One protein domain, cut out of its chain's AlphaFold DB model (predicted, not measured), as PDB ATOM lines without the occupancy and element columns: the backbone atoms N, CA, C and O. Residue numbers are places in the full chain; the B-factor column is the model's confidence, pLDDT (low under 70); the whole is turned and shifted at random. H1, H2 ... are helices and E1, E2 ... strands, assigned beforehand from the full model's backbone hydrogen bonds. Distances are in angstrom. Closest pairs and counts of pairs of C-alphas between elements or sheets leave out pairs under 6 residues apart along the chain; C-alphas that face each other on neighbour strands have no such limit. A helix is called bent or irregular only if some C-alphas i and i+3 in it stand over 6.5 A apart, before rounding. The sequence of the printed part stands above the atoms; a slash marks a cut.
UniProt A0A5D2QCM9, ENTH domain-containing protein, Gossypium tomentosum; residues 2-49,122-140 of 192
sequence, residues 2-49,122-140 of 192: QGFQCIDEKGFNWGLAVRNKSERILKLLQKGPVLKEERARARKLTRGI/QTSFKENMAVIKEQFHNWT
ATOM      1  N   GLN A   2       7.776 -31.444   5.901       79.62
ATOM      2  CA  GLN A   2       8.970 -32.270   6.140       79.62
ATOM      3  C   GLN A   2       8.742 -33.789   5.985       79.62
ATOM      4  O   GLN A   2       9.664 -34.502   5.598       79.62
ATOM      5  N   GLY A   3       7.510 -34.265   6.194       87.38
ATOM      6  CA  GLY A   3       7.087 -35.656   5.970       87.38
ATOM      7  C   GLY A   3       6.377 -35.911   4.633       87.38
ATOM      8  O   GLY A   3       5.697 -36.922   4.506       87.38
ATOM      9  N   PHE A   4       6.470 -34.995   3.660       90.12
ATOM     10  CA  PHE A   4       5.836 -35.175   2.352       90.12
ATOM     11  C   PHE A   4       6.622 -36.190   1.513       90.12
ATOM     12  O   PHE A   4       7.815 -36.002   1.249       90.12
ATOM     13  N   GLN A   5       5.948 -37.245   1.073       90.62
ATOM     14  CA  GLN A   5       6.494 -38.247   0.167       90.62
ATOM     15  C   GLN A   5       5.578 -38.358  -1.043       90.62
ATOM     16  O   GLN A   5       4.365 -38.443  -0.893       90.62
ATOM     17  N   CYS A   6       6.151 -38.353  -2.240       89.75
ATOM     18  CA  CYS A   6       5.419 -38.733  -3.434       89.75
ATOM     19  C   CYS A   6       6.378 -39.444  -4.378       89.75
ATOM     20  O   CYS A   6       7.423 -38.885  -4.721       89.75
ATOM     21  N   ILE A   7       6.044 -40.688  -4.702       92.44
ATOM     22  CA  ILE A   7       6.840 -41.572  -5.547       92.44
ATOM     23  C   ILE A   7       6.008 -41.850  -6.793       92.44
ATOM     24  O   ILE A   7       4.820 -42.166  -6.683       92.44
ATOM     25  N   ASP A   8       6.605 -41.649  -7.963       90.19
ATOM     26  CA  ASP A   8       5.941 -41.974  -9.218       90.19
ATOM     27  C   ASP A   8       5.987 -43.485  -9.505       90.19
ATOM     28  O   ASP A   8       6.639 -44.267  -8.816       90.19
ATOM     29  N   GLU A   9       5.294 -43.908 -10.555       91.56
ATOM     30  CA  GLU A   9       5.282 -45.311 -10.988       91.56
ATOM     31  C   GLU A   9       6.658 -45.847 -11.394       91.56
ATOM     32  O   GLU A   9       6.851 -47.060 -11.453       91.56
ATOM     33  N   LYS A  10       7.590 -44.952 -11.734       91.62
ATOM     34  CA  LYS A  10       8.947 -45.298 -12.146       91.62
ATOM     35  C   LYS A  10       9.885 -45.449 -10.947       91.62
ATOM     36  O   LYS A  10      10.972 -45.971 -11.142       91.62
ATOM     37  N   GLY A  11       9.454 -45.064  -9.742       88.19
ATOM     38  CA  GLY A  11      10.256 -45.091  -8.516       88.19
ATOM     39  C   GLY A  11      10.869 -43.737  -8.137       88.19
ATOM     40  O   GLY A  11      11.490 -43.602  -7.077       88.19
ATOM     41  N   PHE A  12      10.642 -42.689  -8.931       90.12
ATOM     42  CA  PHE A  12      11.211 -41.371  -8.693       90.12
ATOM     43  C   PHE A  12      10.508 -40.648  -7.541       90.12
ATOM     44  O   PHE A  12       9.291 -40.442  -7.534       90.12
ATOM     45  N   ASN A  13      11.293 -40.192  -6.562       92.25
ATOM     46  CA  ASN A  13      10.783 -39.531  -5.362       92.25
ATOM     47  C   ASN A  13      10.678 -38.008  -5.548       92.25
ATOM     48  O   ASN A  13      11.535 -37.238  -5.103       92.25
ATOM     49  N   TRP A  14       9.569 -37.556  -6.132       92.38
ATOM     50  CA  TRP A  14       9.195 -36.140  -6.205       92.38
ATOM     51  C   TRP A  14       9.056 -35.484  -4.826       92.38
ATOM     52  O   TRP A  14       9.322 -34.287  -4.666       92.38
ATOM     53  N   GLY A  15       8.703 -36.267  -3.804       92.81
ATOM     54  CA  GLY A  15       8.600 -35.793  -2.427       92.81
ATOM     55  C   GLY A  15       9.907 -35.219  -1.876       92.81
ATOM     56  O   GLY A  15       9.887 -34.252  -1.114       92.81
ATOM     57  N   LEU A  16      11.063 -35.742  -2.292       90.31
ATOM     58  CA  LEU A  16      12.366 -35.192  -1.909       90.31
ATOM     59  C   LEU A  16      12.585 -33.784  -2.484       90.31
ATOM     60  O   LEU A  16      12.993 -32.877  -1.759       90.31
ATOM     61  N   ALA A  17      12.251 -33.569  -3.760       90.44
ATOM     62  CA  ALA A  17      12.374 -32.261  -4.400       90.44
ATOM     63  C   ALA A  17      11.473 -31.212  -3.727       90.44
ATOM     64  O   ALA A  17      11.905 -30.082  -3.482       90.44
ATOM     65  N   VAL A  18      10.239 -31.592  -3.382       93.06
ATOM     66  CA  VAL A  18       9.301 -30.726  -2.653       93.06
ATOM     67  C   VAL A  18       9.838 -30.381  -1.265       93.06
ATOM     68  O   VAL A  18       9.840 -29.206  -0.893       93.06
ATOM     69  N   ARG A  19      10.358 -31.366  -0.520       92.69
ATOM     70  CA  ARG A  19      10.956 -31.143   0.805       92.69
ATOM     71  C   ARG A  19      12.114 -30.151   0.741       92.69
ATOM     72  O   ARG A  19      12.060 -29.132   1.430       92.69
ATOM     73  N   ASN A  20      13.064 -30.363  -0.167       92.50
ATOM     74  CA  ASN A  20      14.219 -29.478  -0.346       92.50
ATOM     75  C   ASN A  20      13.804 -28.044  -0.713       92.50
ATOM     76  O   ASN A  20      14.334 -27.074  -0.168       92.50
ATOM     77  N   LYS A  21      12.822 -27.886  -1.613       93.62
ATOM     78  CA  LYS A  21      12.276 -26.563  -1.963       93.62
ATOM     79  C   LYS A  21      11.605 -25.903  -0.760       93.62
ATOM     80  O   LYS A  21      11.867 -24.732  -0.491       93.62
ATOM     81  N   SER A  22      10.785 -26.645  -0.019       93.50
ATOM     82  CA  SER A  22      10.069 -26.122   1.147       93.50
ATOM     83  C   SER A  22      11.012 -25.666   2.262       93.50
ATOM     84  O   SER A  22      10.779 -24.623   2.863       93.50
ATOM     85  N   GLU A  23      12.119 -26.377   2.482       91.88
ATOM     86  CA  GLU A  23      13.131 -25.996   3.469       91.88
ATOM     87  C   GLU A  23      13.840 -24.693   3.077       91.88
ATOM     88  O   GLU A  23      14.028 -23.802   3.905       91.88
ATOM     89  N   ARG A  24      14.198 -24.538   1.794       90.12
ATOM     90  CA  ARG A  24      14.791 -23.293   1.285       90.12
ATOM     91  C   ARG A  24      13.823 -22.121   1.412       90.12
ATOM     92  O   ARG A  24      14.234 -21.051   1.849       90.12
ATOM     93  N   ILE A  25      12.546 -22.329   1.088       91.06
ATOM     94  CA  ILE A  25      11.498 -21.317   1.276       91.06
ATOM     95  C   ILE A  25      11.391 -20.940   2.756       91.06
ATOM     96  O   ILE A  25      11.397 -19.756   3.077       91.06
ATOM     97  N   LEU A  26      11.379 -21.916   3.666       90.50
ATOM     98  CA  LEU A  26      11.329 -21.660   5.106       90.50
ATOM     99  C   LEU A  26      12.521 -20.809   5.573       90.50
ATOM    100  O   LEU A  26      12.334 -19.833   6.294       90.50
ATOM    101  N   LYS A  27      13.736 -21.120   5.101       88.75
ATOM    102  CA  LYS A  27      14.954 -20.338   5.387       88.75
ATOM    103  C   LYS A  27      14.851 -18.891   4.894       88.75
ATOM    104  O   LYS A  27      15.283 -17.987   5.607       88.75
ATOM    105  N   LEU A  28      14.278 -18.667   3.709       88.50
ATOM    106  CA  LEU A  28      14.053 -17.324   3.156       88.50
ATOM    107  C   LEU A  28      13.015 -16.535   3.957       88.50
ATOM    108  O   LEU A  28      13.197 -15.343   4.180       88.50
ATOM    109  N   LEU A  29      11.944 -17.197   4.400       88.00
ATOM    110  CA  LEU A  29      10.885 -16.565   5.188       88.00
ATOM    111  C   LEU A  29      11.343 -16.231   6.614       88.00
ATOM    112  O   LEU A  29      10.979 -15.186   7.141       88.00
ATOM    113  N   GLN A  30      12.158 -17.089   7.233       88.19
ATOM    114  CA  GLN A  30      12.639 -16.891   8.603       88.19
ATOM    115  C   GLN A  30      13.716 -15.798   8.699       88.19
ATOM    116  O   GLN A  30      13.761 -15.049   9.673       88.19
ATOM    117  N   LYS A  31      14.601 -15.691   7.700       77.62
ATOM    118  CA  LYS A  31      15.721 -14.738   7.688       77.62
ATOM    119  C   LYS A  31      15.354 -13.484   6.888       77.62
ATOM    120  O   LYS A  31      15.849 -13.288   5.781       77.62
ATOM    121  N   GLY A  32      14.508 -12.622   7.462       75.94
ATOM    122  CA  GLY A  32      13.979 -11.396   6.830       75.94
ATOM    123  C   GLY A  32      14.964 -10.564   5.975       75.94
ATOM    124  O   GLY A  32      14.584 -10.161   4.874       75.94
ATOM    125  N   PRO A  33      16.231 -10.342   6.389       78.50
ATOM    126  CA  PRO A  33      17.220  -9.620   5.577       78.50
ATOM    127  C   PRO A  33      17.598 -10.318   4.257       78.50
ATOM    128  O   PRO A  33      17.735  -9.651   3.231       78.50
ATOM    129  N   VAL A  34      17.696 -11.653   4.252       83.06
ATOM    130  CA  VAL A  34      18.062 -12.456   3.065       83.06
ATOM    131  C   VAL A  34      16.996 -12.314   1.977       83.06
ATOM    132  O   VAL A  34      17.309 -12.189   0.798       83.06
ATOM    133  N   LEU A  35      15.721 -12.240   2.370       87.00
ATOM    134  CA  LEU A  35      14.607 -12.061   1.439       87.00
ATOM    135  C   LEU A  35      14.700 -10.745   0.646       87.00
ATOM    136  O   LEU A  35      14.332 -10.705  -0.531       87.00
ATOM    137  N   LYS A  36      15.184  -9.665   1.275       88.50
ATOM    138  CA  LYS A  36      15.338  -8.357   0.619       88.50
ATOM    139  C   LYS A  36      16.427  -8.409  -0.455       88.50
ATOM    140  O   LYS A  36      16.208  -7.906  -1.557       88.50
ATOM    141  N   GLU A  37      17.550  -9.055  -0.155       89.31
ATOM    142  CA  GLU A  37      18.659  -9.234  -1.095       89.31
ATOM    143  C   GLU A  37      18.263 -10.125  -2.281       89.31
ATOM    144  O   GLU A  37      18.437  -9.723  -3.432       89.31
ATOM    145  N   GLU A  38      17.650 -11.286  -2.023       90.06
ATOM    146  CA  GLU A  38      17.161 -12.186  -3.077       90.06
ATOM    147  C   GLU A  38      16.184 -11.472  -4.017       90.06
ATOM    148  O   GLU A  38      16.266 -11.600  -5.239       90.06
ATOM    149  N   ARG A  39      15.285 -10.651  -3.462       91.12
ATOM    150  CA  ARG A  39      14.334  -9.864  -4.252       91.12
ATOM    151  C   ARG A  39      15.035  -8.801  -5.101       91.12
ATOM    152  O   ARG A  39      14.652  -8.607  -6.256       91.12
ATOM    153  N   ALA A  40      16.034  -8.108  -4.559       90.19
ATOM    154  CA  ALA A  40      16.822  -7.143  -5.324       90.19
ATOM    155  C   ALA A  40      17.580  -7.831  -6.472       90.19
ATOM    156  O   ALA A  40      17.541  -7.360  -7.611       90.19
ATOM    157  N   ARG A  41      18.181  -8.997  -6.204       91.44
ATOM    158  CA  ARG A  41      18.869  -9.815  -7.208       91.44
ATOM    159  C   ARG A  41      17.922 -10.288  -8.312       91.44
ATOM    160  O   ARG A  41      18.245 -10.128  -9.487       91.44
ATOM    161  N   ALA A  42      16.743 -10.796  -7.951       89.81
ATOM    162  CA  ALA A  42      15.726 -11.228  -8.910       89.81
ATOM    163  C   ALA A  42      15.286 -10.077  -9.824       89.81
ATOM    164  O   ALA A  42      15.248 -10.238 -11.037       89.81
ATOM    165  N   ARG A  43      15.045  -8.882  -9.265       90.06
ATOM    166  CA  ARG A  43      14.706  -7.687 -10.057       90.06
ATOM    167  C   ARG A  43      15.820  -7.294 -11.020       90.06
ATOM    168  O   ARG A  43      15.527  -6.986 -12.172       90.06
ATOM    169  N   LYS A  44      17.080  -7.308 -10.572       89.88
ATOM    170  CA  LYS A  44      18.233  -7.012 -11.435       89.88
ATOM    171  C   LYS A  44      18.303  -7.990 -12.610       89.88
ATOM    172  O   LYS A  44      18.496  -7.560 -13.741       89.88
ATOM    173  N   LEU A  45      18.090  -9.278 -12.345       87.75
ATOM    174  CA  LEU A  45      18.093 -10.316 -13.372       87.75
ATOM    175  C   LEU A  45      16.920 -10.152 -14.349       87.75
ATOM    176  O   LEU A  45      17.143 -10.121 -15.552       87.75
ATOM    177  N   THR A  46      15.691  -9.960 -13.861       82.25
ATOM    178  CA  THR A  46      14.506  -9.787 -14.721       82.25
ATOM    179  C   THR A  46      14.591  -8.538 -15.597       82.25
ATOM    180  O   THR A  46      14.182  -8.588 -16.749       82.25
ATOM    181  N   ARG A  47      15.156  -7.430 -15.098       80.25
ATOM    182  CA  ARG A  47      15.349  -6.204 -15.899       80.25
ATOM    183  C   ARG A  47      16.397  -6.374 -17.004       80.25
ATOM    184  O   ARG A  47      16.312  -5.674 -18.003       80.25
ATOM    185  N   GLY A  48      17.364  -7.277 -16.825       76.50
ATOM    186  CA  GLY A  48      18.369  -7.607 -17.842       76.50
ATOM    187  C   GLY A  48      17.879  -8.592 -18.908       76.50
ATOM    188  O   GLY A  48      18.536  -8.757 -19.931       76.50
ATOM    189  N   ILE A  49      16.730  -9.242 -18.694       77.06
ATOM    190  CA  ILE A  49      16.114 -10.128 -19.682       77.06
ATOM    191  C   ILE A  49      15.273  -9.271 -20.633       77.06
ATOM    192  O   ILE A  49      14.134  -8.910 -20.344       77.06
ATOM    193  N   GLN A 122       9.350 -52.561   0.624       46.97
ATOM    194  CA  GLN A 122      10.800 -52.511   0.468       46.97
ATOM    195  C   GLN A 122      11.142 -51.371  -0.494       46.97
ATOM    196  O   GLN A 122      11.061 -51.512  -1.711       46.97
ATOM    197  N   THR A 123      11.499 -50.212   0.054       44.16
ATOM    198  CA  THR A 123      12.002 -49.094  -0.730       44.16
ATOM    199  C   THR A 123      13.386 -49.492  -1.213       44.16
ATOM    200  O   THR A 123      14.328 -49.570  -0.423       44.16
ATOM    201  N   SER A 124      13.502 -49.800  -2.499       46.09
ATOM    202  CA  SER A 124      14.770 -50.048  -3.171       46.09
ATOM    203  C   SER A 124      15.703 -48.850  -2.940       46.09
ATOM    204  O   SER A 124      15.508 -47.747  -3.443       46.09
ATOM    205  N   PHE A 125      16.737 -49.060  -2.128       51.78
ATOM    206  CA  PHE A 125      17.662 -48.036  -1.628       51.78
ATOM    207  C   PHE A 125      18.599 -47.420  -2.690       51.78
ATOM    208  O   PHE A 125      19.676 -46.938  -2.346       51.78
ATOM    209  N   LYS A 126      18.256 -47.435  -3.985       58.56
ATOM    210  CA  LYS A 126      19.254 -47.195  -5.041       58.56
ATOM    211  C   LYS A 126      18.964 -46.072  -6.034       58.56
ATOM    212  O   LYS A 126      19.901 -45.637  -6.693       58.56
ATOM    213  N   GLU A 127      17.748 -45.541  -6.136       54.72
ATOM    214  CA  GLU A 127      17.437 -44.687  -7.297       54.72
ATOM    215  C   GLU A 127      17.844 -43.209  -7.158       54.72
ATOM    216  O   GLU A 127      18.146 -42.560  -8.151       54.72
ATOM    217  N   ASN A 128      17.984 -42.674  -5.939       56.16
ATOM    218  CA  ASN A 128      18.401 -41.274  -5.737       56.16
ATOM    219  C   ASN A 128      19.892 -41.124  -5.361       56.16
ATOM    220  O   ASN A 128      20.293 -40.109  -4.798       56.16
ATOM    221  N   MET A 129      20.728 -42.128  -5.662       48.38
ATOM    222  CA  MET A 129      22.167 -42.178  -5.327       48.38
ATOM    223  C   MET A 129      23.059 -41.213  -6.129       48.38
ATOM    224  O   MET A 129      24.279 -41.347  -6.118       48.38
ATOM    225  N   ALA A 130      22.497 -40.172  -6.733       47.94
ATOM    226  CA  ALA A 130      23.226 -38.924  -6.882       47.94
ATOM    227  C   ALA A 130      22.897 -38.057  -5.664       47.94
ATOM    228  O   ALA A 130      22.145 -37.086  -5.740       47.94
ATOM    229  N   VAL A 131      23.491 -38.407  -4.517       47.62
ATOM    230  CA  VAL A 131      23.812 -37.374  -3.533       47.62
ATOM    231  C   VAL A 131      24.679 -36.398  -4.314       47.62
ATOM    232  O   VAL A 131      25.850 -36.683  -4.566       47.62
ATOM    233  N   ILE A 132      24.095 -35.286  -4.762       47.72
ATOM    234  CA  ILE A 132      24.855 -34.110  -5.166       47.72
ATOM    235  C   ILE A 132      25.488 -33.657  -3.856       47.72
ATOM    236  O   ILE A 132      24.915 -32.872  -3.101       47.72
ATOM    237  N   LYS A 133      26.599 -34.315  -3.508       41.75
ATOM    238  CA  LYS A 133      27.440 -33.993  -2.371       41.75
ATOM    239  C   LYS A 133      27.826 -32.558  -2.608       41.75
ATOM    240  O   LYS A 133      28.619 -32.293  -3.500       41.75
ATOM    241  N   GLU A 134      27.188 -31.664  -1.868       46.84
ATOM    242  CA  GLU A 134      27.781 -30.390  -1.509       46.84
ATOM    243  C   GLU A 134      28.381 -29.614  -2.689       46.84
ATOM    244  O   GLU A 134      29.378 -28.919  -2.569       46.84
ATOM    245  N   GLN A 135      27.726 -29.667  -3.843       33.78
ATOM    246  CA  GLN A 135      27.711 -28.515  -4.711       33.78
ATOM    247  C   GLN A 135      26.479 -27.752  -4.281       33.78
ATOM    248  O   GLN A 135      25.364 -27.948  -4.768       33.78
ATOM    249  N   PHE A 136      26.705 -26.843  -3.330       36.66
ATOM    250  CA  PHE A 136      26.122 -25.521  -3.455       36.66
ATOM    251  C   PHE A 136      26.379 -25.099  -4.904       36.66
ATOM    252  O   PHE A 136      27.387 -24.466  -5.212       36.66
ATOM    253  N   HIS A 137      25.478 -25.476  -5.816       41.47
ATOM    254  CA  HIS A 137      25.251 -24.735  -7.033       41.47
ATOM    255  C   HIS A 137      24.692 -23.412  -6.540       41.47
ATOM    256  O   HIS A 137      23.488 -23.177  -6.426       41.47
ATOM    257  N   ASN A 138      25.649 -22.614  -6.088       41.12
ATOM    258  CA  ASN A 138      25.718 -21.200  -6.212       41.12
ATOM    259  C   ASN A 138      25.023 -20.876  -7.532       41.12
ATOM    260  O   ASN A 138      25.627 -20.839  -8.594       41.12
ATOM    261  N   TRP A 139      23.727 -20.591  -7.444       41.78
ATOM    262  CA  TRP A 139      23.064 -19.711  -8.395       41.78
ATOM    263  C   TRP A 139      23.537 -18.264  -8.145       41.78
ATOM    264  O   TRP A 139      22.820 -17.293  -8.352       41.78
ATOM    265  N   THR A 140      24.762 -18.085  -7.647       47.44
ATOM    266  CA  THR A 140      25.551 -16.909  -7.950       47.44
ATOM    267  C   THR A 140      26.062 -17.114  -9.366       47.44
ATOM    268  O   THR A 140      26.845 -18.024  -9.637       47.44
TER     269      THR A 140
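Overview. This is residues 2 to 49 and 122 to 140 of the 192 residues of the protein "ENTH domain-containing protein" of Gossypium tomentosum (UniProt A0A5D2QCM9). Two helices of 17 residues each, H1 and H2, meet at their ends as an L, with H2 turning off the last turn of H1 at a corner. At the other end of H1 a short strand, E1, and the loop after it fold back beside the first turns of the helix, and a separate tail with no named element, residues 122 to 140, runs from the E1 end of the L toward the H2 side, with residues 129 to 139 sticking out free. The printed part has 67 residues, with one named strand and two named helices in the order E1, H1, H2; E1 pairs with no named strand, and the class is mostly helix. The whole is only just loose, close to extended, with a radius of gyration of the C-alphas of 16.1 A, and it is elongated, spanning 47 by 25 by 22 A along its three main axes.

Arrangement. Start at Gln 2 and go on to the strand E1, residues 4 to 7, which pairs with no named strand. A short link of six residues leads from it to the helix H1, residues 14 to 30. Look there at Gln 5 and Gly 15: their C-alphas, 4.1 A apart, are the closest of E1 and H1, which have 12 pairs of C-alphas within 8 A. The centres of the two are 13.7 A apart. At the other end of H1 a tight link of one residue, Lys 31, leads to the helix H2, residues 32 to 48. H1 and H2 only just touch, and only at the corner by their link, with 3 pairs of C-alphas within 8 A. H1 touches H2 with residues 28 to 29 alone, and H2 touches H1 with residues 34 to 35 alone; the closest C-alphas of the two are those of Leu 28 and Leu 35, 5.6 A apart. Their lines stand about perpendicular, at 70.0 degrees, only just past a steep tilt, and their centres are 18.6 A apart. E1 and H2 are apart. In the backbones, each O i to N i+4 pair of H1 is within hydrogen-bond range, and in H2 12 of 13 are.

Along the chain. Find C-alpha 4 at (5.836, -35.175, 2.352); from there E1 runs to C-alpha 7, over 10.2 A. Next find C-alpha 14 at (9.195, -36.140, -6.205), where H1 begins; it runs to C-alpha 30, 24.5 A away, and you will see y rise from -36.140 to -16.891. H2 runs from C-alpha 32 to C-alpha 48 at (18.369, -7.607, -17.842), over 25.3 A. Along it z falls from 6.830 to -17.842. Neither helix is bent.

Size, cuts and confidence. The two C-alphas farthest apart are those of Arg 47 and Gln 122, at 49.3 A. After Ile 49 look for the cut: residues 50 to 121 are not printed, and C-alphas 49 and 122 are 47.2 A apart across it. Residues 122 to 140 form a long stretch of 19 residues with no named element, whose C-alphas lie 11 to 26 A from the mean of all C-alphas. Residues 29 to 34, of which 32 to 34 belong to H2, stand free, as do residues 42 to 49, of which 42 to 48 belong to H2, and residues 129 to 139. Of the links between the named elements, none is long. Now read the B-factor column: the mean pLDDT of the printed part is 76.4, and the 19 residues from 122 to 140 are under 70, the model's low confidence.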